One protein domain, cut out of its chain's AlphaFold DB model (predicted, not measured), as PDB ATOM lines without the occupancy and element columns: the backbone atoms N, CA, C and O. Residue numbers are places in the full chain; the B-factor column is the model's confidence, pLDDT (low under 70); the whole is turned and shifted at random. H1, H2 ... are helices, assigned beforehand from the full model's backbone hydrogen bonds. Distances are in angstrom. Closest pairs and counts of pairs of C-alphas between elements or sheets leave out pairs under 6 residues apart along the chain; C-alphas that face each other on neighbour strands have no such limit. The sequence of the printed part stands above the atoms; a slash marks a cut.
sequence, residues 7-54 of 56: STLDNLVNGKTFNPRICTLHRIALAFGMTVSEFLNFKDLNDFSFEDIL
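This is residues 7 to 54 of the 56 residues of the protein "Helix-turn-helix domain-containing protein" of Flavonifractor plautii (UniProt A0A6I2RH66). A loose, elongated string of small helices: the longest one, H2, and the short H3 packed on it make the middle, H1 lies off towards one end, and H4 leads to a free tail at the other end. Residues 48 to 54, of which 51 to 54 belong to H5, stick out. The printed part has 48 residues with five named helices, in the order H1 to H5, and no named strand; the class is all helix. The whole is loose, with a radius of gyration of the C-alphas of 12.9 A, and spans 40 by 22 by 16 A.

Start at H2, residues 22 to 31, and look across to H3, residues 36 to 39: the two touch, and their closest C-alphas, those of Ala 29 and Val 36, are 5.5 A apart. From H3 go on to H4, residues 44 to 47: these two only just touch, with 3 pairs of C-alphas within 8 A, and touch only at the corner by their link; the closest C-alphas, of Ser 37 and Leu 45, are 5.8 A apart. On H1, residues 7 to 13, you find no touching helix, but it is near H2, the closest C-alphas being 8.5 A apart. H5, residues 51 to 54, touches no helix. In H1 and H2 every O i to N i+4 pair is within hydrogen-bond range; H3, H4 and H5 are too short for such a pair, and in each the one O i to N i+3 pair is within range.

Find C-alpha 22 at (150.052, 196.586, 244.851); from there H2 runs 14.3 A to C-alpha 31 at (164.194, 194.751, 245.490). H1 begins at C-alpha 7, (158.424, 198.426, 259.828), and is 9.9 A long. H5 ends at C-alpha 54, (137.861, 194.098, 225.072).

The C-alphas of Ser 7 and Leu 54, the two farthest apart, are 40.6 A apart. The printed part has no cut and no long link. The mean pLDDT of the printed part is 89.3, and no printed residue is under 70.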
ATOM      1  N   SER A   7     159.676 198.696 259.108       89.44
ATOM      2  CA  SER A   7     158.424 198.426 259.828       89.44
ATOM      3  C   SER A   7     157.295 197.908 258.930       89.44
ATOM      4  O   SER A   7     156.485 197.101 259.370       89.44
ATOM      5  N   THR A   8     157.233 198.339 257.667       88.00
ATOM      6  CA  THR A   8     156.237 197.842 256.705       88.00
ATOM      7  C   THR A   8     156.553 196.406 256.304       88.00
ATOM      8  O   THR A   8     155.643 195.584 256.243       88.00
ATOM      9  N   LEU A   9     157.832 196.092 256.069       88.69
ATOM     10  CA  LEU A   9     158.273 194.720 255.808       88.69
ATOM     11  C   LEU A   9     158.005 193.812 257.011       88.69
ATOM     12  O   LEU A   9     157.434 192.742 256.838       88.69
ATOM     13  N   ASP A  10     158.338 194.265 258.220       91.25
ATOM     14  CA  ASP A  10     158.084 193.525 259.458       91.25
ATOM     15  C   ASP A  10     156.587 193.251 259.659       91.25
ATOM     16  O   ASP A  10     156.181 192.120 259.914       91.25
ATOM     17  N   ASN A  11     155.734 194.259 259.461       91.25
ATOM     18  CA  ASN A  11     154.288 194.081 259.565       91.25
ATOM     19  C   ASN A  11     153.726 193.139 258.494       91.25
ATOM     20  O   ASN A  11     152.735 192.457 258.756       91.25
ATOM     21  N   LEU A  12     154.315 193.116 257.297       90.50
ATOM     22  CA  LEU A  12     153.904 192.219 256.221       90.50
ATOM     23  C   LEU A  12     154.294 190.768 256.531       90.50
ATOM     24  O   LEU A  12     153.437 189.892 256.500       90.50
ATOM     25  N   VAL A  13     155.561 190.524 256.881       88.62
ATOM     26  CA  VAL A  13     156.089 189.179 257.173       88.62
ATOM     27  C   VAL A  13     155.433 188.580 258.420       88.62
ATOM     28  O   VAL A  13     155.126 187.393 258.437       88.62
ATOM     29  N   ASN A  14     155.140 189.400 259.434       92.94
ATOM     30  CA  ASN A  14     154.442 188.958 260.646       92.94
ATOM     31  C   ASN A  14     152.908 188.899 260.497       92.94
ATOM     32  O   ASN A  14     152.211 188.730 261.498       92.94
ATOM     33  N   GLY A  15     152.355 189.106 259.296       88.81
ATOM     34  CA  GLY A  15     150.907 189.025 259.051       88.81
ATOM     35  C   GLY A  15     150.068 190.102 259.755       88.81
ATOM     36  O   GLY A  15     148.852 189.971 259.859       88.81
ATOM     37  N   LYS A  16     150.688 191.184 260.241       92.25
ATOM     38  CA  LYS A  16     149.984 192.336 260.837       92.25
ATOM     39  C   LYS A  16     149.325 193.217 259.773       92.25
ATOM     40  O   LYS A  16     148.387 193.949 260.070       92.25
ATOM     41  N   THR A  17     149.825 193.168 258.536       86.81
ATOM     42  CA  THR A  17     149.208 193.827 257.376       86.81
ATOM     43  C   THR A  17     148.356 192.832 256.602       86.81
ATOM     44  O   THR A  17     148.889 191.960 255.925       86.81
ATOM     45  N   PHE A  18     147.036 193.006 256.654       76.50
ATOM     46  CA  PHE A  18     146.087 192.126 255.964       76.50
ATOM     47  C   PHE A  18     145.874 192.465 254.483       76.50
ATOM     48  O   PHE A  18     145.460 191.603 253.720       76.50
ATOM     49  N   ASN A  19     146.140 193.708 254.066       86.12
ATOM     50  CA  ASN A  19     145.909 194.144 252.688       86.12
ATOM     51  C   ASN A  19     147.011 195.104 252.201       86.12
ATOM     52  O   ASN A  19     146.831 196.329 252.212       86.12
ATOM     53  N   PRO A  20     148.195 194.584 251.835       88.31
ATOM     54  CA  PRO A  20     149.239 195.405 251.241       88.31
ATOM     55  C   PRO A  20     148.798 195.918 249.865       88.31
ATOM     56  O   PRO A  20     148.313 195.171 249.023       88.31
ATOM     57  N   ARG A  21     149.016 197.211 249.601       90.88
ATOM     58  CA  ARG A  21     148.757 197.785 248.271       90.88
ATOM     59  C   ARG A  21     149.709 197.194 247.227       90.88
ATOM     60  O   ARG A  21     150.877 196.945 247.529       90.88
ATOM     61  N   ILE A  22     149.253 197.104 245.975       90.88
ATOM     62  CA  ILE A  22     150.052 196.586 244.851       90.88
ATOM     63  C   ILE A  22     151.395 197.313 244.684       90.88
ATOM     64  O   ILE A  22     152.417 196.674 244.463       90.88
ATOM     65  N   CYS A  23     151.444 198.633 244.910       90.69
ATOM     66  CA  CYS A  23     152.694 199.400 244.858       90.69
ATOM     67  C   CYS A  23     153.724 198.937 245.901       90.69
ATOM     68  O   CYS A  23     154.926 198.987 245.643       90.69
ATOM     69  N   THR A  24     153.271 198.499 247.080       91.75
ATOM     70  CA  THR A  24     154.149 197.955 248.125       91.75
ATOM     71  C   THR A  24     154.707 196.608 247.684       91.75
ATOM     72  O   THR A  24     155.917 196.421 247.731       91.75
ATOM     73  N   LEU A  25     153.849 195.709 247.196       92.31
ATOM     74  CA  LEU A  25     154.253 194.393 246.685       92.31
ATOM     75  C   LEU A  25     155.257 194.530 245.532       92.31
ATOM     76  O   LEU A  25     156.307 193.895 245.544       92.31
ATOM     77  N   HIS A  26     154.992 195.442 244.596       92.62
ATOM     78  CA  HIS A  26     155.868 195.724 243.462       92.62
ATOM     79  C   HIS A  26     157.260 196.207 243.880       92.62
ATOM     80  O   HIS A  26     158.269 195.713 243.386       92.62
ATOM     81  N   ARG A  27     157.339 197.126 244.848       92.25
ATOM     82  CA  ARG A  27     158.624 197.603 245.383       92.25
ATOM     83  C   ARG A  27     159.438 196.500 246.056       92.25
ATOM     84  O   ARG A  27     160.666 196.516 245.981       92.25
ATOM     85  N   ILE A  28     158.765 195.579 246.740       91.56
ATOM     86  CA  ILE A  28     159.409 194.435 247.393       91.56
ATOM     87  C   ILE A  28     159.940 193.473 246.334       91.56
ATOM     88  O   ILE A  28     161.123 193.145 246.373       91.56
ATOM     89  N   ALA A  29     159.112 193.102 245.355       93.12
ATOM     90  CA  ALA A  29     159.500 192.231 244.249       93.12
ATOM     91  C   ALA A  29     160.727 192.775 243.491       93.12
ATOM     92  O   ALA A  29     161.735 192.081 243.365       93.12
ATOM     93  N   LEU A  30     160.711 194.062 243.116       93.19
ATOM     94  CA  LEU A  30     161.850 194.715 242.457       93.19
ATOM     95  C   LEU A  30     163.131 194.680 243.296       93.19
ATOM     96  O   LEU A  30     164.222 194.536 242.752       93.19
ATOM     97  N   ALA A  31     163.024 194.801 244.620       91.69
ATOM     98  CA  ALA A  31     164.194 194.751 245.490       91.69
ATOM     99  C   ALA A  31     164.825 193.358 245.584       91.69
ATOM    100  O   ALA A  31     166.015 193.266 245.881       91.69
ATOM    101  N   PHE A  32     164.055 192.307 245.304       90.38
ATOM    102  CA  PHE A  32     164.552 190.941 245.152       90.38
ATOM    103  C   PHE A  32     164.875 190.576 243.693       90.38
ATOM    104  O   PHE A  32     165.241 189.436 243.427       90.38
ATOM    105  N   GLY A  33     164.771 191.526 242.755       93.00
ATOM    106  CA  GLY A  33     165.056 191.291 241.339       93.00
ATOM    107  C   GLY A  33     164.052 190.363 240.653       93.00
ATOM    108  O   GLY A  33     164.423 189.691 239.697       93.00
ATOM    109  N   MET A  34     162.810 190.312 241.143       94.44
ATOM    110  CA  MET A  34     161.742 189.456 240.621       94.44
ATOM    111  C   MET A  34     160.487 190.259 240.263       94.44
ATOM    112  O   MET A  34     160.327 191.429 240.631       94.44
ATOM    113  N   THR A  35     159.576 189.612 239.550       93.56
ATOM    114  CA  THR A  35     158.248 190.128 239.209       93.56
ATOM    115  C   THR A  35     157.259 189.964 240.368       93.56
ATOM    116  O   THR A  35     157.480 189.210 241.318       93.56
ATOM    117  N   VAL A  36     156.134 190.684 240.313       92.56
ATOM    118  CA  VAL A  36     155.080 190.565 241.341       92.56
ATOM    119  C   VAL A  36     154.422 189.185 241.311       92.56
ATOM    120  O   VAL A  36     154.078 188.660 242.364       92.56
ATOM    121  N   SER A  37     154.281 188.584 240.131       94.69
ATOM    122  CA  SER A  37     153.764 187.224 239.953       94.69
ATOM    123  C   SER A  37     154.661 186.182 240.616       94.69
ATOM    124  O   SER A  37     154.163 185.326 241.341       94.69
ATOM    125  N   GLU A  38     155.982 186.292 240.458       93.44
ATOM    126  CA  GLU A  38     156.945 185.438 241.165       93.44
ATOM    127  C   GLU A  38     156.882 185.647 242.681       93.44
ATOM    128  O   GLU A  38     156.815 184.674 243.430       93.44
ATOM    129  N   PHE A  39     156.829 186.903 243.138       92.50
ATOM    130  CA  PHE A  39     156.729 187.223 244.564       92.50
ATOM    131  C   PHE A  39     155.454 186.657 245.213       92.50
ATOM    132  O   PHE A  39     155.496 186.177 246.345       92.50
ATOM    133  N   LEU A  40     154.324 186.701 244.503       91.62
ATOM    134  CA  LEU A  40     153.037 186.173 244.970       91.62
ATOM    135  C   LEU A  40     152.852 184.675 244.696       91.62
ATOM    136  O   LEU A  40     151.817 184.125 245.067       91.62
ATOM    137  N   ASN A  41     153.821 184.015 244.052       92.06
ATOM    138  CA  ASN A  41     153.686 182.655 243.529       92.06
ATOM    139  C   ASN A  41     152.393 182.468 242.704       92.06
ATOM    140  O   ASN A  41     151.668 181.483 242.853       92.06
ATOM    141  N   PHE A  42     152.090 183.447 241.851       93.38
ATOM    142  CA  PHE A  42     150.867 183.515 241.057       93.38
ATOM    143  C   PHE A  42     151.212 183.810 239.593       93.38
ATOM    144  O   PHE A  42     151.332 184.966 239.185       93.38
ATOM    145  N   LYS A  43     151.439 182.740 238.820       88.56
ATOM    146  CA  LYS A  43     151.914 182.812 237.428       88.56
ATOM    147  C   LYS A  43     150.870 183.368 236.465       88.56
ATOM    148  O   LYS A  43     151.248 184.146 235.598       88.56
ATOM    149  N   ASP A  44     149.594 183.066 236.698       88.06
ATOM    150  CA  ASP A  44     148.474 183.485 235.844       88.06
ATOM    151  C   ASP A  44     148.390 185.015 235.686       88.06
ATOM    152  O   ASP A  44     147.862 185.517 234.702       88.06
ATOM    153  N   LEU A  45     148.964 185.782 236.625       87.94
ATOM    154  CA  LEU A  45     149.069 187.238 236.512       87.94
ATOM    155  C   LEU A  45     149.898 187.694 235.304       87.94
ATOM    156  O   LEU A  45     149.637 188.771 234.778       87.94
ATOM    157  N   ASN A  46     150.903 186.918 234.891       86.12
ATOM    158  CA  ASN A  46     151.699 187.229 233.701       86.12
ATOM    159  C   ASN A  46     150.979 186.841 232.406       86.12
ATOM    160  O   ASN A  46     151.253 187.442 231.374       86.12
ATOM    161  N   ASP A  47     150.094 185.845 232.470       86.06
ATOM    162  CA  ASP A  47     149.345 185.338 231.316       86.06
ATOM    163  C   ASP A  47     148.072 186.164 231.053       86.06
ATOM    164  O   ASP A  47     147.383 185.963 230.057       86.06
ATOM    165  N   PHE A  48     147.759 187.114 231.937       85.94
ATOM    166  CA  PHE A  48     146.621 188.009 231.804       85.94
ATOM    167  C   PHE A  48     146.862 189.079 230.725       85.94
ATOM    168  O   PHE A  48     147.740 189.935 230.868       85.94
ATOM    169  N   SER A  49     146.028 189.079 229.683       84.44
ATOM    170  CA  SER A  49     145.976 190.119 228.651       84.44
ATOM    171  C   SER A  49     144.698 190.947 228.784       84.44
ATOM    172  O   SER A  49     143.602 190.411 228.925       84.44
ATOM    173  N   PHE A  50     144.822 192.275 228.725       83.50
ATOM    174  CA  PHE A  50     143.656 193.168 228.705       83.50
ATOM    175  C   PHE A  50     142.928 193.152 227.356       83.50
ATOM    176  O   PHE A  50     141.750 193.499 227.307       83.50
ATOM    177  N   GLU A  51     143.621 192.775 226.281       85.75
ATOM    178  CA  GLU A  51     143.054 192.715 224.928       85.75
ATOM    179  C   GLU A  51     141.968 191.634 224.845       85.75
ATOM    180  O   GLU A  51     140.911 191.882 224.277       85.75
ATOM    181  N   ASP A  52     142.148 190.515 225.554       81.25
ATOM    182  CA  ASP A  52     141.198 189.393 225.596       81.25
ATOM    183  C   ASP A  52     139.837 189.753 226.227       81.25
ATOM    184  O   ASP A  52     138.868 189.018 226.062       81.25
ATOM    185  N   ILE A  53     139.748 190.859 226.976       79.94
ATOM    186  CA  ILE A  53     138.514 191.312 227.647       79.94
ATOM    187  C   ILE A  53     137.752 192.335 226.794       79.94
ATOM    188  O   ILE A  53     136.564 192.554 227.007       79.94
ATOM    189  N   LEU A  54     138.437 193.010 225.868       76.50
ATOM    190  CA  LEU A  54     137.861 194.098 225.072       76.50
ATOM    191  C   LEU A  54     137.133 193.605 223.811       76.50
ATOM    192  O   LEU A  54     136.412 194.395 223.202       76.50
TER     193      LEU A  54